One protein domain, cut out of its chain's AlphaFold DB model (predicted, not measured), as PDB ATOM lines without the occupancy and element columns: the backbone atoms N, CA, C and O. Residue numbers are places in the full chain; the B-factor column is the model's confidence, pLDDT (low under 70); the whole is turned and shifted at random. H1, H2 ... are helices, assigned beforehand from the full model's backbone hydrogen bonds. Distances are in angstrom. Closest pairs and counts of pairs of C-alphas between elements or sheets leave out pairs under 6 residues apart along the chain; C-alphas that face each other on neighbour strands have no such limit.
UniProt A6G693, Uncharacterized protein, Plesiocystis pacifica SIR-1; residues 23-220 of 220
ATOM      1  N   PRO A  23     273.631 281.395 242.750       90.06
ATOM      2  CA  PRO A  23     274.990 281.539 243.264       90.06
ATOM      3  C   PRO A  23     275.982 281.932 242.171       90.06
ATOM      4  O   PRO A  23     275.894 281.416 241.059       90.06
ATOM      5  N   GLN A  24     276.989 282.738 242.512       89.19
ATOM      6  CA  GLN A  24     278.019 283.176 241.560       89.19
ATOM      7  C   GLN A  24     278.692 281.998 240.839       89.19
ATOM      8  O   GLN A  24     278.831 282.009 239.619       89.19
ATOM      9  N   ALA A  25     278.976 280.907 241.557       90.50
ATOM     10  CA  ALA A  25     279.519 279.686 240.960       90.50
ATOM     11  C   ALA A  25     278.626 279.098 239.846       90.50
ATOM     12  O   ALA A  25     279.131 278.507 238.897       90.50
ATOM     13  N   ARG A  26     277.295 279.256 239.929       91.94
ATOM     14  CA  ARG A  26     276.355 278.813 238.884       91.94
ATOM     15  C   ARG A  26     276.325 279.762 237.687       91.94
ATOM     16  O   ARG A  26     276.146 279.283 236.569       91.94
ATOM     17  N   VAL A  27     276.515 281.061 237.917       93.00
ATOM     18  CA  VAL A  27     276.665 282.072 236.859       93.00
ATOM     19  C   VAL A  27     277.932 281.786 236.053       93.00
ATOM     20  O   VAL A  27     277.869 281.626 234.835       93.00
ATOM     21  N   GLU A  28     279.062 281.609 236.739       93.38
ATOM     22  CA  GLU A  28     280.339 281.227 236.126       93.38
ATOM     23  C   GLU A  28     280.223 279.913 235.354       93.38
ATOM     24  O   GLU A  28     280.744 279.779 234.248       93.38
ATOM     25  N   GLU A  29     279.514 278.933 235.916       95.62
ATOM     26  CA  GLU A  29     279.306 277.647 235.265       95.62
ATOM     27  C   GLU A  29     278.453 277.759 233.996       95.62
ATOM     28  O   GLU A  29     278.756 277.103 232.999       95.62
ATOM     29  N   ALA A  30     277.434 278.623 233.991       96.56
ATOM     30  CA  ALA A  30     276.672 278.935 232.786       96.56
ATOM     31  C   ALA A  30     277.543 279.641 231.733       96.56
ATOM     32  O   ALA A  30     277.455 279.305 230.551       96.56
ATOM     33  N   GLY A  31     278.422 280.557 232.152       96.62
ATOM     34  CA  GLY A  31     279.389 281.211 231.267       96.62
ATOM     35  C   GLY A  31     280.344 280.202 230.624       96.62
ATOM     36  O   GLY A  31     280.474 280.161 229.401       96.62
ATOM     37  N   ARG A  32     280.931 279.308 231.434       97.94
ATOM     38  CA  ARG A  32     281.791 278.210 230.960       97.94
ATOM     39  C   ARG A  32     281.065 277.281 229.985       97.94
ATOM     40  O   ARG A  32     281.676 276.859 229.006       97.94
ATOM     41  N   LYS A  33     279.778 276.991 230.219       98.38
ATOM     42  CA  LYS A  33     278.955 276.186 229.302       98.38
ATOM     43  C   LYS A  33     278.894 276.814 227.917       98.38
ATOM     44  O   LYS A  33     279.205 276.148 226.935       98.38
ATOM     45  N   TYR A  34     278.474 278.074 227.830       97.81
ATOM     46  CA  TYR A  34     278.290 278.714 226.529       97.81
ATOM     47  C   TYR A  34     279.616 278.973 225.811       97.81
ATOM     48  O   TYR A  34     279.669 278.789 224.599       97.81
ATOM     49  N   ALA A  35     280.692 279.286 226.539       96.25
ATOM     50  CA  ALA A  35     282.033 279.370 225.958       96.25
ATOM     51  C   ALA A  35     282.467 278.034 225.326       96.25
ATOM     52  O   ALA A  35     282.899 278.011 224.177       96.25
ATOM     53  N   ALA A  36     282.268 276.914 226.030       97.44
ATOM     54  CA  ALA A  36     282.592 275.586 225.507       97.44
ATOM     55  C   ALA A  36     281.724 275.194 224.298       97.44
ATOM     56  O   ALA A  36     282.208 274.555 223.367       97.44
ATOM     57  N   LEU A  37     280.438 275.569 224.290       97.00
ATOM     58  CA  LEU A  37     279.560 275.341 223.138       97.00
ATOM     59  C   LEU A  37     280.002 276.148 221.909       97.00
ATOM     60  O   LEU A  37     279.958 275.618 220.802       97.00
ATOM     61  N   ALA A  38     280.440 277.394 222.103       94.50
ATOM     62  CA  ALA A  38     280.955 278.240 221.030       94.50
ATOM     63  C   ALA A  38     282.271 277.692 220.456       94.50
ATOM     64  O   ALA A  38     282.395 277.556 219.242       94.50
ATOM     65  N   GLU A  39     283.216 277.297 221.314       94.62
ATOM     66  CA  GLU A  39     284.470 276.654 220.898       94.62
ATOM     67  C   GLU A  39     284.185 275.391 220.074       94.62
ATOM     68  O   GLU A  39     284.650 275.262 218.942       94.62
ATOM     69  N   LEU A  40     283.321 274.506 220.583       95.06
ATOM     70  CA  LEU A  40     282.953 273.266 219.902       95.06
ATOM     71  C   LEU A  40     282.307 273.507 218.525       95.06
ATOM     72  O   LEU A  40     282.475 272.691 217.617       95.06
ATOM     73  N   ALA A  41     281.560 274.602 218.363       92.50
ATOM     74  CA  ALA A  41     280.923 274.954 217.096       92.50
ATOM     75  C   ALA A  41     281.933 275.349 216.005       92.50
ATOM     76  O   ALA A  41     281.609 275.238 214.825       92.50
ATOM     77  N   THR A  42     283.139 275.777 216.388       93.38
ATOM     78  CA  THR A  42     284.224 276.138 215.455       93.38
ATOM     79  C   THR A  42     285.169 274.987 215.116       93.38
ATOM     80  O   THR A  42     286.000 275.130 214.225       93.38
ATOM     81  N   MET A  43     285.063 273.853 215.814       94.69
ATOM     82  CA  MET A  43     285.938 272.704 215.592       94.69
ATOM     83  C   MET A  43     285.517 271.895 214.363       94.69
ATOM     84  O   MET A  43     284.337 271.569 214.200       94.69
ATOM     85  N   ASP A  44     286.504 271.463 213.581       95.88
ATOM     86  CA  ASP A  44     286.314 270.481 212.516       95.88
ATOM     87  C   ASP A  44     285.938 269.100 213.074       95.88
ATOM     88  O   ASP A  44     286.171 268.760 214.242       95.88
ATOM     89  N   GLU A  45     285.339 268.259 212.231       94.69
ATOM     90  CA  GLU A  45     285.046 266.882 212.615       94.69
ATOM     91  C   GLU A  45     286.333 266.085 212.854       94.69
ATOM     92  O   GLU A  45     287.199 265.978 211.992       94.69
ATOM     93  N   GLY A  46     286.450 265.489 214.042       96.00
ATOM     94  CA  GLY A  46     287.634 264.724 214.407       96.00
ATOM     95  C   GLY A  46     287.644 264.253 215.863       96.00
ATOM     96  O   GLY A  46     286.673 264.458 216.604       96.00
ATOM     97  N   PRO A  47     288.743 263.604 216.295       96.88
ATOM     98  CA  PRO A  47     288.894 263.089 217.656       96.88
ATOM     99  C   PRO A  47     288.755 264.166 218.739       96.88
ATOM    100  O   PRO A  47     288.137 263.910 219.771       96.88
ATOM    101  N   GLU A  48     289.268 265.370 218.488       96.44
ATOM    102  CA  GLU A  48     289.207 266.496 219.428       96.44
ATOM    103  C   GLU A  48     287.772 266.985 219.632       96.44
ATOM    104  O   GLU A  48     287.294 267.035 220.765       96.44
ATOM    105  N   ARG A  49     287.025 267.211 218.542       96.19
ATOM    106  CA  ARG A  49     285.598 267.555 218.612       96.19
ATOM    107  C   ARG A  49     284.787 266.469 219.317       96.19
ATOM    108  O   ARG A  49     283.916 266.770 220.130       96.19
ATOM    109  N   LYS A  50     285.091 265.190 219.070       97.31
ATOM    110  CA  LYS A  50     284.452 264.063 219.771       97.31
ATOM    111  C   LYS A  50     284.742 264.084 221.276       97.31
ATOM    112  O   LYS A  50     283.830 263.846 222.072       97.31
ATOM    113  N   ALA A  51     285.978 264.377 221.674       97.44
ATOM    114  CA  ALA A  51     286.346 264.530 223.078       97.44
ATOM    115  C   ALA A  51     285.636 265.735 223.720       97.44
ATOM    116  O   ALA A  51     285.101 265.605 224.823       97.44
ATOM    117  N   GLY A  52     285.541 266.861 223.007       97.50
ATOM    118  CA  GLY A  52     284.795 268.051 223.429       97.50
ATOM    119  C   GLY A  52     283.303 267.773 223.637       97.50
ATOM    120  O   GLY A  52     282.761 268.078 224.700       97.50
ATOM    121  N   LEU A  53     282.651 267.093 222.684       97.56
ATOM    122  CA  LEU A  53     281.261 266.631 222.806       97.56
ATOM    123  C   LEU A  53     281.060 265.790 224.076       97.56
ATOM    124  O   LEU A  53     280.131 266.036 224.849       97.56
ATOM    125  N   ALA A  54     281.942 264.819 224.322       97.50
ATOM    126  CA  ALA A  54     281.869 263.968 225.508       97.50
ATOM    127  C   ALA A  54     282.082 264.761 226.811       97.50
ATOM    128  O   ALA A  54     281.368 264.542 227.793       97.50
ATOM    129  N   ALA A  55     283.027 265.706 226.821       97.31
ATOM    130  CA  ALA A  55     283.296 266.562 227.971       97.31
ATOM    131  C   ALA A  55     282.090 267.452 228.314       97.31
ATOM    132  O   ALA A  55     281.682 267.494 229.478       97.31
ATOM    133  N   ILE A  56     281.478 268.089 227.309       97.94
ATOM    134  CA  ILE A  56     280.271 268.912 227.470       97.94
ATOM    135  C   ILE A  56     279.095 268.058 227.945       97.94
ATOM    136  O   ILE A  56     278.452 268.416 228.926       97.94
ATOM    137  N   ALA A  57     278.838 266.908 227.314       96.50
ATOM    138  CA  ALA A  57     277.730 266.031 227.694       96.50
ATOM    139  C   ALA A  57     277.848 265.515 229.137       96.50
ATOM    140  O   ALA A  57     276.836 265.363 229.823       96.50
ATOM    141  N   ARG A  58     279.077 265.263 229.604       95.81
ATOM    142  CA  ARG A  58     279.353 264.841 230.982       95.81
ATOM    143  C   ARG A  58     279.167 265.982 231.982       95.81
ATOM    144  O   ARG A  58     278.619 265.752 233.055       95.81
ATOM    145  N   ARG A  59     279.653 267.182 231.657       96.75
ATOM    146  CA  ARG A  59     279.641 268.338 232.567       96.75
ATOM    147  C   ARG A  59     278.271 269.013 232.642       96.75
ATOM    148  O   ARG A  59     277.819 269.358 233.729       96.75
ATOM    149  N   TRP A  60     277.598 269.143 231.502       97.69
ATOM    150  CA  TRP A  60     276.274 269.746 231.368       97.69
ATOM    151  C   TRP A  60     275.337 268.807 230.600       97.69
ATOM    152  O   TRP A  60     275.113 268.980 229.397       97.69
ATOM    153  N   PRO A  61     274.763 267.794 231.275       97.44
ATOM    154  CA  PRO A  61     273.834 266.872 230.639       97.44
ATOM    155  C   PRO A  61     272.689 267.622 229.947       97.44
ATOM    156  O   PRO A  61     271.999 268.436 230.559       97.44
ATOM    157  N   GLY A  62     272.501 267.363 228.652       95.25
ATOM    158  CA  GLY A  62     271.496 268.033 227.820       95.25
ATOM    159  C   GLY A  62     271.967 269.296 227.085       95.25
ATOM    160  O   GLY A  62     271.263 269.722 226.175       95.25
ATOM    161  N   ALA A  63     273.152 269.849 227.372       97.06
ATOM    162  CA  ALA A  63     273.643 271.073 226.716       97.06
ATOM    163  C   ALA A  63     273.852 270.922 225.197       97.06
ATOM    164  O   ALA A  63     273.596 271.851 224.440       97.06
ATOM    165  N   LEU A  64     274.258 269.740 224.723       96.50
ATOM    166  CA  LEU A  64     274.365 269.488 223.280       96.50
ATOM    167  C   LEU A  64     272.996 269.541 222.592       96.50
ATOM    168  O   LEU A  64     272.865 270.113 221.514       96.50
ATOM    169  N   ARG A  65     271.966 268.991 223.247       93.00
ATOM    170  CA  ARG A  65     270.588 269.026 222.747       93.00
ATOM    171  C   ARG A  65     270.021 270.440 222.771       93.00
ATOM    172  O   ARG A  65     269.297 270.813 221.857       93.00
ATOM    173  N   GLU A  66     270.340 271.214 223.807       94.69
ATOM    174  CA  GLU A  66     270.043 272.645 223.854       94.69
ATOM    175  C   GLU A  66     270.616 273.350 222.623       94.69
ATOM    176  O   GLU A  66     269.854 273.942 221.864       94.69
ATOM    177  N   ALA A  67     271.930 273.246 222.405       94.88
ATOM    178  CA  ALA A  67     272.624 273.946 221.327       94.88
ATOM    179  C   ALA A  67     272.090 273.554 219.939       94.88
ATOM    180  O   ALA A  67     271.785 274.426 219.128       94.88
ATOM    181  N   GLU A  68     271.888 272.254 219.701       94.06
ATOM    182  CA  GLU A  68     271.279 271.723 218.474       94.06
ATOM    183  C   GLU A  68     269.878 272.318 218.227       94.06
ATOM    184  O   GLU A  68     269.519 272.661 217.099       94.06
ATOM    185  N   LEU A  69     269.069 272.459 219.283       93.06
ATOM    186  CA  LEU A  69     267.688 272.918 219.174       93.06
ATOM    187  C   LEU A  69     267.516 274.440 219.175       93.06
ATOM    188  O   LEU A  69     266.473 274.923 218.739       93.06
ATOM    189  N   ILE A  70     268.467 275.227 219.651       94.31
ATOM    190  CA  ILE A  70     268.301 276.688 219.644       94.31
ATOM    191  C   ILE A  70     269.094 277.381 218.541       94.31
ATOM    192  O   ILE A  70     268.763 278.512 218.186       94.31
ATOM    193  N   GLY A  71     270.094 276.693 217.984       93.31
ATOM    194  CA  GLY A  71     271.004 277.237 216.986       93.31
ATOM    195  C   GLY A  71     272.032 278.219 217.571       93.31
ATOM    196  O   GLY A  71     271.870 278.715 218.691       93.31
ATOM    197  N   PRO A  72     273.099 278.522 216.814       92.38
ATOM    198  CA  PRO A  72     274.243 279.296 217.301       92.38
ATOM    199  C   PRO A  72     273.866 280.716 217.748       92.38
ATOM    200  O   PRO A  72     274.256 281.144 218.827       92.38
ATOM    201  N   GLU A  73     273.000 281.414 217.009       93.94
ATOM    202  CA  GLU A  73     272.607 282.793 217.348       93.94
ATOM    203  C   GLU A  73     271.981 282.922 218.745       93.94
ATOM    204  O   GLU A  73     272.148 283.934 219.435       93.94
ATOM    205  N   ARG A  74     271.225 281.903 219.175       95.25
ATOM    206  CA  ARG A  74     270.575 281.908 220.488       95.25
ATOM    207  C   ARG A  74     271.512 281.422 221.589       95.25
ATOM    208  O   ARG A  74     271.406 281.923 222.706       95.25
ATOM    209  N   VAL A  75     272.457 280.532 221.275       95.94
ATOM    210  CA  VAL A  75     273.597 280.227 222.158       95.94
ATOM    211  C   VAL A  75     274.356 281.522 222.472       95.94
ATOM    212  O   VAL A  75     274.506 281.859 223.644       95.94
ATOM    213  N   ASP A  76     274.708 282.311 221.453       95.25
ATOM    214  CA  ASP A  76     275.425 283.583 221.618       95.25
ATOM    215  C   ASP A  76     274.613 284.622 222.389       95.25
ATOM    216  O   ASP A  76     275.145 285.395 223.189       95.25
ATOM    217  N   ARG A  77     273.298 284.671 222.157       95.44
ATOM    218  CA  ARG A  77     272.403 285.556 222.910       95.44
ATOM    219  C   ARG A  77     272.383 285.195 224.393       95.44
ATOM    220  O   ARG A  77     272.523 286.077 225.231       95.44
ATOM    221  N   ARG A  78     272.248 283.911 224.723       96.50
ATOM    222  CA  ARG A  78     272.257 283.437 226.113       96.50
ATOM    223  C   ARG A  78     273.619 283.625 226.779       96.50
ATOM    224  O   ARG A  78     273.665 283.963 227.957       96.50
ATOM    225  N   ALA A  79     274.710 283.468 226.029       96.50
ATOM    226  CA  ALA A  79     276.059 283.778 226.497       96.50
ATOM    227  C   ALA A  79     276.189 285.256 226.904       96.50
ATOM    228  O   ALA A  79     276.691 285.553 227.988       96.50
ATOM    229  N   ARG A  80     275.676 286.175 226.073       95.44
ATOM    230  CA  ARG A  80     275.647 287.616 226.369       95.44
ATOM    231  C   ARG A  80     274.818 287.947 227.604       95.44
ATOM    232  O   ARG A  80     275.309 288.656 228.472       95.44
ATOM    233  N   GLU A  81     273.628 287.364 227.740       95.12
ATOM    234  CA  GLU A  81     272.786 287.561 228.929       95.12
ATOM    235  C   GLU A  81     273.502 287.134 230.223       95.12
ATOM    236  O   GLU A  81     273.437 287.843 231.229       95.12
ATOM    237  N   VAL A  82     274.243 286.015 230.199       95.25
ATOM    238  CA  VAL A  82     275.076 285.582 231.336       95.25
ATOM    239  C   VAL A  82     276.201 286.580 231.616       95.25
ATOM    240  O   VAL A  82     276.395 286.957 232.770       95.25
ATOM    241  N   ALA A  83     276.936 287.007 230.586       94.19
ATOM    242  CA  ALA A  83     278.085 287.899 230.735       94.19
ATOM    243  C   ALA A  83     277.677 289.283 231.263       94.19
ATOM    244  O   ALA A  83     278.210 289.754 232.268       94.19
ATOM    245  N   GLU A  84     276.679 289.905 230.637       92.94
ATOM    246  CA  GLU A  84     276.126 291.188 231.070       92.94
ATOM    247  C   GLU A  84     275.529 291.078 232.472       92.94
ATOM    248  O   GLU A  84     275.641 291.998 233.279       92.94
ATOM    249  N   GLY A  85     274.857 289.961 232.765       91.25
ATOM    250  CA  GLY A  85     274.266 289.701 234.071       91.25
ATOM    251  C   GLY A  85     275.315 289.608 235.164       91.25
ATOM    252  O   GLY A  85     275.202 290.296 236.174       91.25
ATOM    253  N   SER A  86     276.382 288.848 234.919       91.25
ATOM    254  CA  SER A  86     277.518 288.756 235.833       91.25
ATOM    255  C   SER A  86     278.164 290.123 236.068       91.25
ATOM    256  O   SER A  86     278.479 290.451 237.208       91.25
ATOM    257  N   ALA A  87     278.325 290.942 235.023       90.19
ATOM    258  CA  ALA A  87     278.876 292.292 235.155       90.19
ATOM    259  C   ALA A  87     277.967 293.220 235.983       90.19
ATOM    260  O   ALA A  87     278.459 294.011 236.784       90.19
ATOM    261  N   ALA A  88     276.645 293.103 235.829       87.44
ATOM    262  CA  ALA A  88     275.668 293.906 236.566       87.44
ATOM    263  C   ALA A  88     275.547 293.522 238.054       87.44
ATOM    264  O   ALA A  88     275.139 294.350 238.868       87.44
ATOM    265  N   VAL A  89     275.879 292.279 238.418       84.56
ATOM    266  CA  VAL A  89     275.946 291.840 239.822       84.56
ATOM    267  C   VAL A  89     277.149 292.471 240.541       84.56
ATOM    268  O   VAL A  89     276.999 292.917 241.683       84.56
ATOM    269  N   GLY A  90     278.295 292.587 239.857       74.12
ATOM    270  CA  GLY A  90     279.543 293.122 240.414       74.12
ATOM    271  C   GLY A  90     280.056 292.304 241.606       74.12
ATOM    272  O   GLY A  90     279.797 291.108 241.695       74.12
ATOM    273  N   ASP A  91     280.728 292.963 242.557       69.88
ATOM    274  CA  ASP A  91     281.167 292.351 243.828       69.88
ATOM    275  C   ASP A  91     280.015 292.173 244.842       69.88
ATOM    276  O   ASP A  91     280.203 291.670 245.953       69.88
ATOM    277  N   GLY A  92     278.803 292.612 244.486       56.44
ATOM    278  CA  GLY A  92     277.607 292.404 245.288       56.44
ATOM    279  C   GLY A  92     277.215 290.931 245.256       56.44
ATOM    280  O   GLY A  92     277.147 290.335 244.192       56.44
ATOM    281  N   GLY A  93     276.957 290.332 246.420       67.38
ATOM    282  CA  GLY A  93     276.632 288.906 246.542       67.38
ATOM    283  C   GLY A  93     275.463 288.411 245.669       67.38
ATOM    284  O   GLY A  93     274.792 289.161 244.959       67.38
ATOM    285  N   ALA A  94     275.195 287.106 245.746       80.81
ATOM    286  CA  ALA A  94     274.245 286.418 244.870       80.81
ATOM    287  C   ALA A  94     272.865 287.107 244.789       80.81
ATOM    288  O   ALA A  94     272.173 287.281 245.794       80.81
ATOM    289  N   ARG A  95     272.443 287.456 243.566       91.81
ATOM    290  CA  ARG A  95     271.103 287.993 243.274       91.81
ATOM    291  C   ARG A  95     270.083 286.872 243.111       91.81
ATOM    292  O   ARG A  95     270.427 285.770 242.691       91.81
ATOM    293  N   THR A  96     268.819 287.155 243.415       94.94
ATOM    294  CA  THR A  96     267.712 286.201 243.230       94.94
ATOM    295  C   THR A  96     267.455 285.937 241.753       94.94
ATOM    296  O   THR A  96     267.664 286.823 240.926       94.94
ATOM    297  N   ARG A  97     266.963 284.747 241.393       95.44
ATOM    298  CA  ARG A  97     266.590 284.443 239.996       95.44
ATOM    299  C   ARG A  97     265.583 285.459 239.436       95.44
ATOM    300  O   ARG A  97     265.678 285.820 238.267       95.44
ATOM    301  N   ARG A  98     264.673 285.971 240.268       95.31
ATOM    302  CA  ARG A  98     263.729 287.036 239.909       95.31
ATOM    303  C   ARG A  98     264.428 288.333 239.509       95.31
ATOM    304  O   ARG A  98     264.092 288.886 238.470       95.31
ATOM    305  N   TRP A  99     265.444 288.766 240.257       94.50
ATOM    306  CA  TRP A  99     266.222 289.955 239.890       94.50
ATOM    307  C   TRP A  99     266.824 289.829 238.485       94.50
ATOM    308  O   TRP A  99     266.803 290.785 237.716       94.50
ATOM    309  N   TRP A 100     267.309 288.637 238.120       93.62
ATOM    310  CA  TRP A 100     267.841 288.381 236.780       93.62
ATOM    311  C   TRP A 100     266.770 288.538 235.691       93.62
ATOM    312  O   TRP A 100     267.058 289.115 234.644       93.62
ATOM    313  N   LEU A 101     265.543 288.061 235.936       93.19
ATOM    314  CA  LEU A 101     264.418 288.197 235.000       93.19
ATOM    315  C   LEU A 101     263.937 289.642 234.829       93.19
ATOM    316  O   LEU A 101     263.496 290.014 233.744       93.19
ATOM    317  N   GLU A 102     263.981 290.423 235.906       92.19
ATOM    318  CA  GLU A 102     263.430 291.782 235.980       92.19
ATOM    319  C   GLU A 102     264.461 292.866 235.647       92.19
ATOM    320  O   GLU A 102     264.141 294.057 235.623       92.19
ATOM    321  N   ARG A 103     265.708 292.469 235.378       91.12
ATOM    322  CA  ARG A 103     266.790 293.390 235.042       91.12
ATOM    323  C   ARG A 103     266.422 294.231 233.803       91.12
ATOM    324  O   ARG A 103     265.979 293.676 232.798       91.12
ATOM    325  N   PRO A 104     266.631 295.561 233.817       89.19
ATOM    326  CA  PRO A 104     266.314 296.408 232.670       89.19
ATOM    327  C   PRO A 104     267.034 295.965 231.389       89.19
ATOM    328  O   PRO A 104     268.222 295.658 231.416       89.19
ATOM    329  N   GLY A 105     266.314 295.968 230.263       86.62
ATOM    330  CA  GLY A 105     266.877 295.690 228.936       86.62
ATOM    331  C   GLY A 105     267.073 294.211 228.586       86.62
ATOM    332  O   GLY A 105     267.498 293.927 227.470       86.62
ATOM    333  N   VAL A 106     266.737 293.272 229.478       88.44
ATOM    334  CA  VAL A 106     266.930 291.837 229.213       88.44
ATOM    335  C   VAL A 106     265.805 291.209 228.405       88.44
ATOM    336  O   VAL A 106     264.621 291.538 228.546       88.44
ATOM    337  N   ALA A 107     266.153 290.192 227.620       88.69
ATOM    338  CA  ALA A 107     265.163 289.283 227.069       88.69
ATOM    339  C   ALA A 107     264.761 288.258 228.143       88.69
ATOM    340  O   ALA A 107     265.353 287.185 228.233       88.69
ATOM    341  N   ALA A 108     263.718 288.553 228.933       89.88
ATOM    342  CA  ALA A 108     263.298 287.731 230.080       89.88
ATOM    343  C   ALA A 108     263.204 286.217 229.788       89.88
ATOM    344  O   ALA A 108     263.597 285.402 230.617       89.88
ATOM    345  N   ARG A 109     262.750 285.818 228.589       92.00
ATOM    346  CA  ARG A 109     262.717 284.403 228.173       92.00
ATOM    347  C   ARG A 109     264.101 283.778 227.991       92.00
ATOM    348  O   ARG A 109     264.268 282.609 228.312       92.00
ATOM    349  N   GLU A 110     265.085 284.519 227.490       93.94
ATOM    350  CA  GLU A 110     266.453 284.005 227.350       93.94
ATOM    351  C   GLU A 110     267.121 283.853 228.709       93.94
ATOM    352  O   GLU A 110     267.718 282.813 228.985       93.94
ATOM    353  N   VAL A 111     266.946 284.838 229.591       94.62
ATOM    354  CA  VAL A 111     267.438 284.752 230.969       94.62
ATOM    355  C   VAL A 111     266.769 283.591 231.706       94.62
ATOM    356  O   VAL A 111     267.451 282.772 232.320       94.62
ATOM    357  N   ALA A 112     265.449 283.442 231.585       96.38
ATOM    358  CA  ALA A 112     264.739 282.303 232.154       96.38
ATOM    359  C   ALA A 112     265.255 280.971 231.611       96.38
ATOM    360  O   ALA A 112     265.437 280.035 232.385       96.38
ATOM    361  N   ALA A 113     265.543 280.884 230.310       97.06
ATOM    362  CA  ALA A 113     266.107 279.681 229.717       97.06
ATOM    363  C   ALA A 113     267.486 279.353 230.299       97.06
ATOM    364  O   ALA A 113     267.731 278.201 230.641       97.06
ATOM    365  N   VAL A 114     268.364 280.346 230.470       97.19
ATOM    366  CA  VAL A 114     269.678 280.178 231.114       97.19
ATOM    367  C   VAL A 114     269.527 279.630 232.536       97.19
ATOM    368  O   VAL A 114     270.176 278.641 232.891       97.19
ATOM    369  N   LEU A 115     268.653 280.249 233.336       96.88
ATOM    370  CA  LEU A 115     268.385 279.855 234.720       96.88
ATOM    371  C   LEU A 115     267.827 278.427 234.792       96.88
ATOM    372  O   LEU A 115     268.330 277.592 235.544       96.88
ATOM    373  N   CYS A 116     266.829 278.128 233.960       97.38
ATOM    374  CA  CYS A 116     266.182 276.822 233.899       97.38
ATOM    375  C   CYS A 116     267.141 275.731 233.402       97.38
ATOM    376  O   CYS A 116     267.179 274.648 233.981       97.38
ATOM    377  N   TRP A 117     267.978 276.004 232.397       97.50
ATOM    378  CA  TRP A 117     269.001 275.057 231.948       97.50
ATOM    379  C   TRP A 117     270.027 274.753 233.038       97.50
ATOM    380  O   TRP A 117     270.370 273.588 233.229       97.50
ATOM    381  N   SER A 118     270.474 275.756 233.803       95.88
ATOM    382  CA  SER A 118     271.399 275.547 234.931       95.88
ATOM    383  C   SER A 118     270.842 274.556 235.968       95.88
ATOM    384  O   SER A 118     271.561 273.677 236.457       95.88
ATOM    385  N   GLU A 119     269.545 274.649 236.267       96.19
ATOM    386  CA  GLU A 119     268.841 273.737 237.179       96.19
ATOM    387  C   GLU A 119     268.611 272.356 236.556       96.19
ATOM    388  O   GLU A 119     268.804 271.324 237.210       96.19
ATOM    389  N   LEU A 120     268.253 272.321 235.271       97.00
ATOM    390  CA  LEU A 120     268.005 271.087 234.538       97.00
ATOM    391  C   LEU A 120     269.279 270.249 234.388       97.00
ATOM    392  O   LEU A 120     269.230 269.042 234.613       97.00
ATOM    393  N   HIS A 121     270.426 270.865 234.079       97.25
ATOM    394  CA  HIS A 121     271.713 270.168 233.998       97.25
ATOM    395  C   HIS A 121     272.059 269.480 235.321       97.25
ATOM    396  O   HIS A 121     272.465 268.319 235.319       97.25
ATOM    397  N   ALA A 122     271.857 270.165 236.452       95.06
ATOM    398  CA  ALA A 122     272.110 269.584 237.768       95.06
ATOM    399  C   ALA A 122     271.152 268.430 238.080       95.06
ATOM    400  O   ALA A 122     271.598 267.374 238.519       95.06
ATOM    401  N   SER A 123     269.863 268.591 237.775       96.06
ATOM    402  CA  SER A 123     268.852 267.550 237.994       96.06
ATOM    403  C   SER A 123     269.118 266.309 237.129       96.06
ATOM    404  O   SER A 123     269.066 265.176 237.603       96.06
ATOM    405  N   LEU A 124     269.475 266.492 235.856       96.88
ATOM    406  CA  LEU A 124     269.890 265.391 234.983       96.88
ATOM    407  C   LEU A 124     271.195 264.744 235.469       96.88
ATOM    408  O   LEU A 124     271.325 263.521 235.412       96.88
ATOM    409  N   GLY A 125     272.130 265.542 235.986       95.56
ATOM    410  CA  GLY A 125     273.346 265.063 236.639       95.56
ATOM    411  C   GLY A 125     273.050 264.163 237.839       95.56
ATOM    412  O   GLY A 125     273.644 263.094 237.949       95.56
ATOM    413  N   ASP A 126     272.084 264.525 238.687       95.12
ATOM    414  CA  ASP A 126     271.642 263.689 239.810       95.12
ATOM    415  C   ASP A 126     271.139 262.322 239.331       95.12
ATOM    416  O   ASP A 126     271.568 261.292 239.852       95.12
ATOM    417  N   GLN A 127     270.304 262.286 238.284       94.75
ATOM    418  CA  GLN A 127     269.824 261.019 237.717       94.75
ATOM    419  C   GLN A 127     270.960 260.150 237.169       94.75
ATOM    420  O   GLN A 127     270.921 258.926 237.296       94.75
ATOM    421  N   LEU A 128     271.953 260.763 236.519       93.69
ATOM    422  CA  LEU A 128     273.108 260.040 235.989       93.69
ATOM    423  C   LEU A 128     273.976 259.482 237.118       93.69
ATOM    424  O   LEU A 128     274.348 258.312 237.049       93.69
ATOM    425  N   ARG A 129     274.231 260.272 238.171       92.31
ATOM    426  CA  ARG A 129     274.954 259.817 239.369       92.31
ATOM    427  C   ARG A 129     274.249 258.637 240.025       92.31
ATOM    428  O   ARG A 129     274.901 257.637 240.302       92.31
ATOM    429  N   PHE A 130     272.929 258.717 240.188       92.25
ATOM    430  CA  PHE A 130     272.146 257.604 240.712       92.25
ATOM    431  C   PHE A 130     272.309 256.353 239.848       92.25
ATOM    432  O   PHE A 130     272.713 255.319 240.352       92.25
ATOM    433  N   ARG A 131     272.104 256.443 238.529       90.06
ATOM    434  CA  ARG A 131     272.223 255.276 237.632       90.06
ATOM    435  C   ARG A 131     273.625 254.660 237.589       90.06
ATOM    436  O   ARG A 131     273.748 253.485 237.261       90.06
ATOM    437  N   GLN A 132     274.666 255.447 237.849       88.94
ATOM    438  CA  GLN A 132     276.055 254.980 237.852       88.94
ATOM    439  C   GLN A 132     276.485 254.408 239.206       88.94
ATOM    440  O   GLN A 132     277.312 253.502 239.239       88.94
ATOM    441  N   GLY A 133     275.961 254.956 240.305       79.94
ATOM    442  CA  GLY A 133     276.435 254.677 241.660       79.94
ATOM    443  C   GLY A 133     275.436 253.971 242.574       79.94
ATOM    444  O   GLY A 133     275.820 253.593 243.677       79.94
ATOM    445  N   SER A 134     274.174 253.795 242.169       76.06
ATOM    446  CA  SER A 134     273.170 253.137 243.007       76.06
ATOM    447  C   SER A 134     273.552 251.671 243.230       76.06
ATOM    448  O   SER A 134     273.762 250.953 242.242       76.06
ATOM    449  N   PRO A 135     273.603 251.196 244.488       69.44
ATOM    450  CA  PRO A 135     273.737 249.775 244.780       69.44
ATOM    451  C   PRO A 135     272.674 248.974 244.023       69.44
ATOM    452  O   PRO A 135     271.546 249.439 243.867       69.44
ATOM    453  N   LYS A 136     273.019 247.764 243.567       71.00
ATOM    454  CA  LYS A 136     272.086 246.897 242.820       71.00
ATOM    455  C   LYS A 136     270.794 246.595 243.590       71.00
ATOM    456  O   LYS A 136     269.779 246.318 242.962       71.00
ATOM    457  N   ASP A 137     270.846 246.701 244.915       71.88
ATOM    458  CA  ASP A 137     269.742 246.409 245.829       71.88
ATOM    459  C   ASP A 137     268.896 247.649 246.173       71.88
ATOM    460  O   ASP A 137     267.944 247.556 246.946       71.88
ATOM    461  N   TRP A 138     269.225 248.825 245.625       77.19
ATOM    462  CA  TRP A 138     268.438 250.030 245.869       77.19
ATOM    463  C   TRP A 138     267.088 249.955 245.141       77.19
ATOM    464  O   TRP A 138     267.049 249.523 243.983       77.19
ATOM    465  N   PRO A 139     265.977 250.412 245.755       78.25
ATOM    466  CA  PRO A 139     264.688 250.447 245.080       78.25
ATOM    467  C   PRO A 139     264.775 251.187 243.740       78.25
ATOM    468  O   PRO A 139     265.326 252.285 243.639       78.25
ATOM    469  N   GLY A 140     264.236 250.573 242.689       81.25
ATOM    470  CA  GLY A 140     264.165 251.193 241.371       81.25
ATOM    471  C   GLY A 140     263.122 252.313 241.303       81.25
ATOM    472  O   GLY A 140     262.281 252.483 242.184       81.25
ATOM    473  N   GLY A 141     263.128 253.054 240.195       89.25
ATOM    474  CA  GLY A 141     262.118 254.082 239.934       89.25
ATOM    475  C   GLY A 141     262.366 255.392 240.680       89.25
ATOM    476  O   GLY A 141     263.473 255.667 241.140       89.25
ATOM    477  N   LEU A 142     261.346 256.253 240.704       91.94
ATOM    478  CA  LEU A 142     261.502 257.611 241.219       91.94
ATOM    479  C   LEU A 142     261.554 257.669 242.753       91.94
ATOM    480  O   LEU A 142     262.395 258.386 243.280       91.94
ATOM    481  N   VAL A 143     260.743 256.873 243.459       91.81
ATOM    482  CA  VAL A 143     260.760 256.813 244.937       91.81
ATOM    483  C   VAL A 143     262.150 256.444 245.454       91.81
ATOM    484  O   VAL A 143     262.711 257.141 246.296       91.81
ATOM    485  N   GLY A 144     262.753 255.391 244.892       91.50
ATOM    486  CA  GLY A 144     264.102 254.977 245.270       91.50
ATOM    487  C   GLY A 144     265.159 256.034 244.956       91.50
ATOM    488  O   GLY A 144     266.054 256.262 245.764       91.50
ATOM    489  N   PHE A 145     265.031 256.741 243.832       93.81
ATOM    490  CA  PHE A 145     265.918 257.856 243.511       93.81
ATOM    491  C   PHE A 145     265.829 259.001 244.523       93.81
ATOM    492  O   PHE A 145     266.867 259.496 244.952       93.81
ATOM    493  N   VAL A 146     264.626 259.410 244.938       93.31
ATOM    494  CA  VAL A 146     264.478 260.492 245.926       93.31
ATOM    495  C   VAL A 146     265.012 260.052 247.292       93.31
ATOM    496  O   VAL A 146     265.792 260.785 247.890       93.31
ATOM    497  N   ALA A 147     264.735 258.815 247.715       91.38
ATOM    498  CA  ALA A 147     265.322 258.255 248.935       91.38
ATOM    499  C   ALA A 147     266.861 258.200 248.881       91.38
ATOM    500  O   ALA A 147     267.542 258.407 249.884       91.38
ATOM    501  N   TRP A 148     267.440 257.944 247.702       92.38
ATOM    502  CA  TRP A 148     268.887 258.018 247.511       92.38
ATOM    503  C   TRP A 148     269.417 259.449 247.647       92.38
ATOM    504  O   TRP A 148     270.487 259.640 248.221       92.38
ATOM    505  N   LEU A 149     268.678 260.455 247.165       92.62
ATOM    506  CA  LEU A 149     269.036 261.862 247.361       92.62
ATOM    507  C   LEU A 149     268.992 262.267 248.837       92.62
ATOM    508  O   LEU A 149     269.853 263.033 249.257       92.62
ATOM    509  N   ASP A 150     268.043 261.745 249.621       90.50
ATOM    510  CA  ASP A 150     267.983 261.986 251.073       90.50
ATOM    511  C   ASP A 150     269.221 261.430 251.794       90.50
ATOM    512  O   ASP A 150     269.722 262.026 252.744       90.50
ATOM    513  N   ALA A 151     269.748 260.300 251.314       89.75
ATOM    514  CA  ALA A 151     270.965 259.682 251.832       89.75
ATOM    515  C   ALA A 151     272.264 260.288 251.260       89.75
ATOM    516  O   ALA A 151     273.361 259.911 251.681       89.75
ATOM    517  N   CYS A 152     272.179 261.200 250.283       87.50
ATOM    518  CA  CYS A 152     273.359 261.802 249.673       87.50
ATOM    519  C   CYS A 152     274.014 262.829 250.615       87.50
ATOM    520  O   CYS A 152     273.328 263.706 251.134       87.50
ATOM    521  N   PRO A 153     275.358 262.840 250.738       85.81
ATOM    522  CA  PRO A 153     276.072 263.858 251.519       85.81
ATOM    523  C   PRO A 153     275.938 265.292 250.983       85.81
ATOM    524  O   PRO A 153     276.290 266.239 251.675       85.81
ATOM    525  N   ASP A 154     275.497 265.455 249.732       86.12
ATOM    526  CA  ASP A 154     275.265 266.747 249.088       86.12
ATOM    527  C   ASP A 154     273.810 267.196 249.331       86.12
ATOM    528  O   ASP A 154     272.922 266.790 248.573       86.12
ATOM    529  N   PRO A 155     273.536 268.066 250.325       83.31
ATOM    530  CA  PRO A 155     272.172 268.499 250.641       83.31
ATOM    531  C   PRO A 155     271.529 269.289 249.494       83.31
ATOM    532  O   PRO A 155     270.303 269.369 249.389       83.31
ATOM    533  N   SER A 156     272.336 269.850 248.582       85.75
ATOM    534  CA  SER A 156     271.808 270.556 247.417       85.75
ATOM    535  C   SER A 156     271.097 269.610 246.448       85.75
ATOM    536  O   SER A 156     270.243 270.063 245.684       85.75
ATOM    537  N   ALA A 157     271.444 268.316 246.462       89.00
ATOM    538  CA  ALA A 157     270.841 267.304 245.610       89.00
ATOM    539  C   ALA A 157     269.362 267.135 245.934       89.00
ATOM    540  O   ALA A 157     268.528 267.343 245.058       89.00
ATOM    541  N   ARG A 158     269.015 266.900 247.201       91.50
ATOM    542  CA  ARG A 158     267.612 266.790 247.606       91.50
ATOM    543  C   ARG A 158     266.826 268.090 247.415       91.50
ATOM    544  O   ARG A 158     265.693 268.046 246.934       91.50
ATOM    545  N   ALA A 159     267.444 269.241 247.693       90.00
ATOM    546  CA  ALA A 159     266.819 270.560 247.547       90.00
ATOM    547  C   ALA A 159     266.359 270.891 246.111       90.00
ATOM    548  O   ALA A 159     265.529 271.777 245.914       90.00
ATOM    549  N   ARG A 160     266.878 270.194 245.088       91.31
ATOM    550  CA  ARG A 160     266.438 270.364 243.692       91.31
ATOM    551  C   ARG A 160     265.138 269.636 243.360       91.31
ATOM    552  O   ARG A 160     264.496 270.014 242.382       91.31
ATOM    553  N   TRP A 161     264.772 268.623 244.142       94.69
ATOM    554  CA  TRP A 161     263.729 267.648 243.820       94.69
ATOM    555  C   TRP A 161     262.489 267.799 244.705       94.69
ATOM    556  O   TRP A 161     262.063 266.830 245.320       94.69
ATOM    557  N   LEU A 162     261.916 269.009 244.759       91.38
ATOM    558  CA  LEU A 162     260.713 269.337 245.549       91.38
ATOM    559  C   LEU A 162     260.912 269.006 247.043       91.38
ATOM    560  O   LEU A 162     260.330 268.045 247.551       91.38
ATOM    561  N   PRO A 163     261.830 269.712 247.737       86.94
ATOM    562  CA  PRO A 163     262.152 269.467 249.151       86.94
ATOM    563  C   PRO A 163     260.955 269.575 250.098       86.94
ATOM    564  O   PRO A 163     260.982 268.990 251.173       86.94
ATOM    565  N   GLU A 164     259.919 270.301 249.698       89.44
ATOM    566  CA  GLU A 164     258.666 270.477 250.428       89.44
ATOM    567  C   GLU A 164     257.732 269.256 250.397       89.44
ATOM    568  O   GLU A 164     256.802 269.183 251.198       89.44
ATOM    569  N   LEU A 165     257.971 268.296 249.499       92.81
ATOM    570  CA  LEU A 165     257.158 267.090 249.350       92.81
ATOM    571  C   LEU A 165     257.893 265.861 249.888       92.81
ATOM    572  O   LEU A 165     259.111 265.746 249.739       92.81
ATOM    573  N   ASP A 166     257.150 264.906 250.451       91.25
ATOM    574  CA  ASP A 166     257.682 263.575 250.753       91.25
ATOM    575  C   ASP A 166     257.924 262.743 249.476       91.25
ATOM    576  O   ASP A 166     257.534 263.114 248.365       91.25
ATOM    577  N   ASN A 167     258.605 261.606 249.622       89.62
ATOM    578  CA  ASN A 167     259.094 260.825 248.482       89.62
ATOM    579  C   ASN A 167     257.960 260.218 247.637       89.62
ATOM    580  O   ASN A 167     258.101 260.114 246.413       89.62
ATOM    581  N   ASP A 168     256.838 259.862 248.264       89.56
ATOM    582  CA  ASP A 168     255.667 259.325 247.570       89.56
ATOM    583  C   ASP A 168     254.907 260.437 246.841       89.56
ATOM    584  O   ASP A 168     254.505 260.254 245.691       89.56
ATOM    585  N   ALA A 169     254.792 261.622 247.445       92.69
ATOM    586  CA  ALA A 169     254.225 262.808 246.815       92.69
ATOM    587  C   ALA A 169     255.053 263.257 245.600       92.69
ATOM    588  O   ALA A 169     254.483 263.558 244.547       92.69
ATOM    589  N   VAL A 170     256.390 263.216 245.681       93.44
ATOM    590  CA  VAL A 170     257.262 263.467 244.518       93.44
ATOM    591  C   VAL A 170     256.990 262.452 243.405       93.44
ATOM    592  O   VAL A 170     256.867 262.828 242.234       93.44
ATOM    593  N   ALA A 171     256.856 261.166 243.743       90.88
ATOM    594  CA  ALA A 171     256.556 260.127 242.762       90.88
ATOM    595  C   ALA A 171     255.152 260.245 242.154       90.88
ATOM    596  O   ALA A 171     254.989 260.025 240.952       90.88
ATOM    597  N   GLY A 172     254.158 260.641 242.947       91.56
ATOM    598  CA  GLY A 172     252.807 260.939 242.479       91.56
ATOM    599  C   GLY A 172     252.779 262.128 241.519       91.56
ATOM    600  O   GLY A 172     252.085 262.083 240.504       91.56
ATOM    601  N   LEU A 173     253.586 263.160 241.784       92.75
ATOM    602  CA  LEU A 173     253.635 264.367 240.962       92.75
ATOM    603  C   LEU A 173     254.372 264.156 239.630       92.75
ATOM    604  O   LEU A 173     253.936 264.662 238.597       92.75
ATOM    605  N   LEU A 174     255.503 263.449 239.651       94.19
ATOM    606  CA  LEU A 174     256.417 263.329 238.506       94.19
ATOM    607  C   LEU A 174     256.294 261.985 237.761       94.19
ATOM    608  O   LEU A 174     256.931 261.784 236.722       94.19
ATOM    609  N   GLY A 175     255.483 261.070 238.295       91.38
ATOM    610  CA  GLY A 175     255.291 259.709 237.811       91.38
ATOM    611  C   GLY A 175     256.294 258.699 238.397       91.38
ATOM    612  O   GLY A 175     257.395 259.046 238.819       91.38
ATOM    613  N   PRO A 176     255.979 257.391 238.362       89.06
ATOM    614  CA  PRO A 176     256.739 256.374 239.100       89.06
ATOM    615  C   PRO A 176     258.118 256.046 238.498       89.06
ATOM    616  O   PRO A 176     258.961 255.414 239.137       89.06
ATOM    617  N   ARG A 177     258.369 256.426 237.238       90.62
ATOM    618  CA  ARG A 177     259.571 256.032 236.488       90.62
ATOM    619  C   ARG A 177     260.624 257.137 236.503       90.62
ATOM    620  O   ARG A 177     260.380 258.229 235.997       90.62
ATOM    621  N   LEU A 178     261.849 256.804 236.913       92.00
ATOM    622  CA  LEU A 178     262.995 257.713 236.813       92.00
ATOM    623  C   LEU A 178     263.471 257.871 235.359       92.00
ATOM    624  O   LEU A 178     264.351 257.151 234.875       92.00
ATOM    625  N   ARG A 179     262.903 258.848 234.654       92.00
ATOM    626  CA  ARG A 179     263.287 259.252 233.292       92.00
ATOM    627  C   ARG A 179     263.759 260.700 233.287       92.00
ATOM    628  O   ARG A 179     263.419 261.462 234.187       92.00
ATOM    629  N   ALA A 180     264.438 261.111 232.212       93.12
ATOM    630  CA  ALA A 180     264.780 262.521 232.006       93.12
ATOM    631  C   ALA A 180     263.540 263.427 232.131       93.12
ATOM    632  O   ALA A 180     263.629 264.490 232.728       93.12
ATOM    633  N   ARG A 181     262.367 262.958 231.671       94.50
ATOM    634  CA  ARG A 181     261.078 263.664 231.796       94.50
ATOM    635  C   ARG A 181     260.750 264.090 233.232       94.50
ATOM    636  O   ARG A 181     260.235 265.185 233.397       94.50
ATOM    637  N   ALA A 182     261.117 263.304 234.248       95.50
ATOM    638  CA  ALA A 182     260.901 263.673 235.648       95.50
ATOM    639  C   ALA A 182     261.697 264.929 236.048       95.50
ATOM    640  O   ALA A 182     261.200 265.727 236.828       95.50
ATOM    641  N   ALA A 183     262.887 265.159 235.475       96.81
ATOM    642  CA  ALA A 183     263.651 266.387 235.711       96.81
ATOM    643  C   ALA A 183     262.971 267.616 235.082       96.81
ATOM    644  O   ALA A 183     262.945 268.681 235.691       96.81
ATOM    645  N   TYR A 184     262.375 267.461 233.894       96.62
ATOM    646  CA  TYR A 184     261.597 268.530 233.254       96.62
ATOM    647  C   TYR A 184     260.317 268.833 234.033       96.62
ATOM    648  O   TYR A 184     260.027 269.997 234.273       96.62
ATOM    649  N   LEU A 185     259.583 267.802 234.462       96.69
ATOM    650  CA  LEU A 185     258.391 267.962 235.300       96.69
ATOM    651  C   LEU A 185     258.752 268.625 236.637       96.69
ATOM    652  O   LEU A 185     258.131 269.606 237.023       96.69
ATOM    653  N   CYS A 186     259.814 268.168 237.304       97.25
ATOM    654  CA  CYS A 186     260.276 268.770 238.552       97.25
ATOM    655  C   CYS A 186     260.610 270.255 238.372       97.25
ATOM    656  O   CYS A 186     260.234 271.082 239.199       97.25
ATOM    657  N   LEU A 187     261.304 270.604 237.286       97.50
ATOM    658  CA  LEU A 187     261.636 271.990 236.989       97.50
ATOM    659  C   LEU A 187     260.399 272.819 236.628       97.50
ATOM    660  O   LEU A 187     260.302 273.950 237.080       97.50
ATOM    661  N   ALA A 188     259.454 272.272 235.859       97.19
ATOM    662  CA  ALA A 188     258.208 272.948 235.496       97.19
ATOM    663  C   ALA A 188     257.376 273.280 236.742       97.19
ATOM    664  O   ALA A 188     256.959 274.424 236.918       97.19
ATOM    665  N   ALA A 189     257.233 272.305 237.648       97.06
ATOM    666  CA  ALA A 189     256.583 272.478 238.942       97.06
ATOM    667  C   ALA A 189     257.258 273.587 239.765       97.06
ATOM    668  O   ALA A 189     256.595 274.545 240.154       97.06
ATOM    669  N   ARG A 190     258.585 273.504 239.958       97.06
ATOM    670  CA  ARG A 190     259.357 274.503 240.723       97.06
ATOM    671  C   ARG A 190     259.317 275.891 240.091       97.06
ATOM    672  O   ARG A 190     259.245 276.877 240.805       97.06
ATOM    673  N   ALA A 191     259.382 275.989 238.768       96.69
ATOM    674  CA  ALA A 191     259.367 277.266 238.061       96.69
ATOM    675  C   ALA A 191     257.955 277.863 237.926       96.69
ATOM    676  O   ALA A 191     257.829 279.012 237.499       96.69
ATOM    677  N   GLY A 192     256.900 277.114 238.267       96.69
ATOM    678  CA  GLY A 192     255.515 277.563 238.116       96.69
ATOM    679  C   GLY A 192     255.091 277.736 236.658       96.69
ATOM    680  O   GLY A 192     254.287 278.615 236.346       96.69
ATOM    681  N   LEU A 193     255.659 276.934 235.756       95.62
ATOM    682  CA  LEU A 193     255.400 276.997 234.318       95.62
ATOM    683  C   LEU A 193     254.681 275.723 233.858       95.62
ATOM    684  O   LEU A 193     255.089 274.630 234.261       95.62
ATOM    685  N   PRO A 194     253.675 275.823 232.968       94.50
ATOM    686  CA  PRO A 194     253.234 274.680 232.180       94.50
ATOM    687  C   PRO A 194     254.427 274.046 231.466       94.50
ATOM    688  O   PRO A 194     255.367 274.736 231.057       94.50
ATOM    689  N   LEU A 195     254.397 272.734 231.267       94.44
ATOM    690  CA  LEU A 195     255.524 272.019 230.677       94.44
ATOM    691  C   LEU A 195     255.807 272.472 229.243       94.44
ATOM    692  O   LEU A 195     256.968 272.607 228.857       94.44
ATOM    693  N   ALA A 196     254.756 272.784 228.484       93.75
ATOM    694  CA  ALA A 196     254.872 273.394 227.166       93.75
ATOM    695  C   ALA A 196     255.555 274.773 227.224       93.75
ATOM    696  O   ALA A 196     256.421 275.067 226.403       93.75
ATOM    697  N   GLU A 197     255.238 275.610 228.219       94.44
ATOM    698  CA  GLU A 197     255.865 276.930 228.381       94.44
ATOM    699  C   GLU A 197     257.330 276.820 228.827       94.44
ATOM    700  O   GLU A 197     258.188 277.541 228.305       94.44
ATOM    701  N   LEU A 198     257.650 275.877 229.724       96.00
ATOM    702  CA  LEU A 198     259.034 275.563 230.077       96.00
ATOM    703  C   LEU A 198     259.819 275.134 228.831       96.00
ATOM    704  O   LEU A 198     260.891 275.671 228.565       96.00
ATOM    705  N   ASN A 199     259.293 274.200 228.039       95.44
ATOM    706  CA  ASN A 199     259.983 273.706 226.848       95.44
ATOM    707  C   ASN A 199     260.122 274.780 225.765       95.44
ATOM    708  O   ASN A 199     261.201 274.926 225.188       95.44
ATOM    709  N   ALA A 200     259.086 275.591 225.541       93.50
ATOM    710  CA  ALA A 200     259.160 276.743 224.651       93.50
ATOM    711  C   ALA A 200     260.222 277.750 225.122       93.50
ATOM    712  O   ALA A 200     260.921 278.334 224.297       93.50
ATOM    713  N   THR A 201     260.398 277.920 226.434       94.94
ATOM    714  CA  THR A 201     261.464 278.753 227.008       94.94
ATOM    715  C   THR A 201     262.845 278.129 226.769       94.94
ATOM    716  O   THR A 201     263.744 278.787 226.247       94.94
ATOM    717  N   LEU A 202     263.016 276.840 227.071       95.75
ATOM    718  CA  LEU A 202     264.295 276.133 226.946       95.75
ATOM    719  C   LEU A 202     264.774 276.011 225.493       95.75
ATOM    720  O   LEU A 202     265.966 276.216 225.235       95.75
ATOM    721  N   PHE A 203     263.868 275.705 224.562       93.56
ATOM    722  CA  PHE A 203     264.185 275.339 223.177       93.56
ATOM    723  C   PHE A 203     263.780 276.386 222.136       93.56
ATOM    724  O   PHE A 203     264.121 276.232 220.967       93.56
ATOM    725  N   ALA A 204     263.058 277.440 222.533       91.38
ATOM    726  CA  ALA A 204     262.540 278.476 221.636       91.38
ATOM    727  C   ALA A 204     261.678 277.949 220.473       91.38
ATOM    728  O   ALA A 204     261.545 278.606 219.441       91.38
ATOM    729  N   ARG A 205     261.091 276.760 220.636       90.31
ATOM    730  CA  ARG A 205     260.222 276.105 219.659       90.31
ATOM    731  C   ARG A 205     259.256 275.158 220.372       90.31
ATOM    732  O   ARG A 205     259.592 274.630 221.432       90.31
ATOM    733  N   ALA A 206     258.106 274.923 219.749       88.38
ATOM    734  CA  ALA A 206     257.206 273.839 220.128       88.38
ATOM    735  C   ALA A 206     257.675 272.505 219.518       88.38
ATOM    736  O   ALA A 206     258.409 272.486 218.523       88.38
ATOM    737  N   GLY A 207     257.254 271.384 220.094       84.00
ATOM    738  CA  GLY A 207     257.559 270.059 219.570       84.00
ATOM    739  C   GLY A 207     256.923 268.914 220.350       84.00
ATOM    740  O   GLY A 207     256.247 269.093 221.353       84.00
ATOM    741  N   HIS A 208     257.210 267.685 219.919       81.94
ATOM    742  CA  HIS A 208     256.694 266.439 220.515       81.94
ATOM    743  C   HIS A 208     257.143 266.181 221.974       81.94
ATOM    744  O   HIS A 208     256.877 265.127 222.555       81.94
ATOM    745  N   TRP A 209     257.937 267.081 222.547       81.62
ATOM    746  CA  TRP A 209     258.343 267.064 223.947       81.62
ATOM    747  C   TRP A 209     257.483 267.983 224.812       81.62
ATOM    748  O   TRP A 209     257.635 267.926 226.027       81.62
ATOM    749  N   ASP A 210     256.594 268.794 224.240       86.56
ATOM    750  CA  ASP A 210     255.729 269.690 225.012       86.56
ATOM    751  C   ASP A 210     254.724 268.896 225.844       86.56
ATOM    752  O   ASP A 210     254.609 269.127 227.044       86.56
ATOM    753  N   GLU A 211     254.148 267.848 225.258       86.69
ATOM    754  CA  GLU A 211     253.204 266.942 225.906       86.69
ATOM    755  C   GLU A 211     253.452 265.498 225.457       86.69
ATOM    756  O   GLU A 211     253.856 265.234 224.318       86.69
ATOM    757  N   ARG A 212     253.241 264.542 226.362       86.88
ATOM    758  CA  ARG A 212     253.331 263.107 226.095       86.88
ATOM    759  C   ARG A 212     252.208 262.345 226.793       86.88
ATOM    760  O   ARG A 212     251.805 262.720 227.894       86.88
ATOM    761  N   PRO A 213     251.774 261.202 226.227       85.69
ATOM    762  CA  PRO A 213     250.893 260.287 226.937       85.69
ATOM    763  C   PRO A 213     251.472 259.910 228.307       85.69
ATOM    764  O   PRO A 213     252.604 259.422 228.400       85.69
ATOM    765  N   GLY A 214     250.684 260.136 229.359       84.25
ATOM    766  CA  GLY A 214     251.071 259.872 230.744       84.25
ATOM    767  C   GLY A 214     251.754 261.036 231.467       84.25
ATOM    768  O   GLY A 214     252.182 260.835 232.602       84.25
ATOM    769  N   ASP A 215     251.862 262.222 230.856       89.12
ATOM    770  CA  ASP A 215     252.166 263.432 231.624       89.12
ATOM    771  C   ASP A 215     250.990 263.768 232.566       89.12
ATOM    772  O   ASP A 215     249.824 263.592 232.187       89.12
ATOM    773  N   PRO A 216     251.281 264.240 233.790       90.25
ATOM    774  CA  PRO A 216     250.262 264.564 234.777       90.25
ATOM    775  C   PRO A 216     249.457 265.802 234.358       90.25
ATOM    776  O   PRO A 216     249.988 266.713 233.726       90.25
ATOM    777  N   ASP A 217     248.183 265.861 234.753       90.50
ATOM    778  CA  ASP A 217     247.269 266.920 234.302       90.50
ATOM    779  C   ASP A 217     247.721 268.329 234.716       90.50
ATOM    780  O   ASP A 217     247.515 269.276 233.965       90.50
ATOM    781  N   TRP A 218     248.405 268.474 235.859       92.31
ATOM    782  CA  TRP A 218     248.930 269.769 236.316       92.31
ATOM    783  C   TRP A 218     250.004 270.352 235.384       92.31
ATOM    784  O   TRP A 218     250.260 271.554 235.425       92.31
ATOM    785  N   ALA A 219     250.664 269.506 234.586       90.69
ATOM    786  CA  ALA A 219     251.771 269.903 233.723       90.69
ATOM    787  C   ALA A 219     251.316 270.438 232.356       90.69
ATOM    788  O   ALA A 219     252.166 270.896 231.587       90.69
ATOM    789  N   ARG A 220     250.014 270.361 232.056       85.38
ATOM    790  CA  ARG A 220     249.419 270.849 230.807       85.38
ATOM    791  C   ARG A 220     249.197 272.359 230.828       85.38
ATOM    792  O   ARG A 220     248.860 272.912 231.899       85.38
TER     793      ARG A 220
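AT A GLANCE: This is residues 23 to 220 of the 220 residues of an uncharacterized protein of Plesiocystis pacifica SIR-1 (UniProt A6G693). One long helix, H6, runs through the middle of a rounded, all-helical body; its first half crosses a row of three side-by-side helices, H2, H1 and H4, while H10 and H11 cross it on the side away from that row. H5 folds back along the first end of H6, H7 and H8 sit near its last end, H9 packs on H7 and is apart from H6, and residues 204 to 220, a tail with no named element, lie on the outside. The printed part has 198 residues with eleven named helices, H1 to H11 in order along the chain, and no named strand. It is compact, with a radius of gyration of the C-alphas of 17.3 A and spans of 44 by 42 by 37 A.

IN THESE COORDINATES: H1, residues 24 to 42, is 27.7 A long from first to last C-alpha and begins with C-alpha 24 at (278.019, 283.176, 241.560). H2 is residues 47 to 59, 18.3 A long, and H3 is residues 63 to 70. H4, residues 72 to 89, is 25.8 A long, and H5 is residues 97 to 102. H6, residues 108 to 133, is the longest at 37.4 A, from C-alpha 108 at (263.298, 287.731, 230.080) to C-alpha 133 at (276.435, 254.677, 241.660). H7 is residues 141 to 150, H8 residues 155 to 159 and H9 residues 167 to 174. H10, residues 180 to 191, is 16.8 A long. H11, residues 195 to 203, ends with C-alpha 203 at (264.185, 275.339, 223.177).

HOW THE PARTS SIT: H6 is the hub and touches six other helices, and its centre is 2.1 A from the mean of the C-alphas. Residues 110 to 114 of H6 touch H4, about perpendicular at 81 degrees, with the C-alphas of Arg 78 and Glu 110 closest at 6.0 A. H1 and H6 only just touch, with 3 pairs of C-alphas within 8 A; Ala 30 and Ser 118 are closest, their C-alphas 6.6 A apart. H1 touches H4 at a shallow tilt of 28 degrees, opposite ways, the closest C-alphas being those of Tyr 34 and Ala 79 at 5.5 A. H1 and H2 form a helical hairpin, at a shallow tilt of 24 degrees, with the C-alphas of Leu 40 and Arg 49 closest at 6.4 A. H2 and H4 are apart, while H2 and H6 are near each other. H3 touches H11, about perpendicular at 88 degrees, through the closest C-alphas of Ile 70 and Phe 203, 5.6 A apart. H5 and H6 form the other helical hairpin, with the C-alphas of Leu 101 and Ala 108 closest at 5.1 A. H11 touches H6, about perpendicular at 81 degrees, with the C-alphas of Ala 113 and Leu 202 closest at 4.9 A. H10 touches H6 at a steep tilt of 43 degrees, opposite ways; the closest C-alphas, of Ser 123 and Ala 183, are 5.8 A apart. H7 touches H9, with the C-alphas of Val 143 and Asn 167 closest at 5.6 A, and H8, with those of Leu 149 and Arg 158 closest at 5.1 A. Every O i to N i+4 pair is within hydrogen-bond range in H1 to H5 and H7 to H11, and 21 of 22 are in H6.

THE WHOLE: The two C-alphas farthest apart, of Gly 105 and Asp 137, are 52.2 A from each other. The printed part has no cut and ends at residue 220, the chain's last residue. No link between named helices is long. Residues 204 to 220 hold no named element, and their C-alphas lie 15 to 22 A from the mean of the C-alphas. Mean pLDDT of the printed part is 91.9; residues 91 to 93 and residue 135 are under 70.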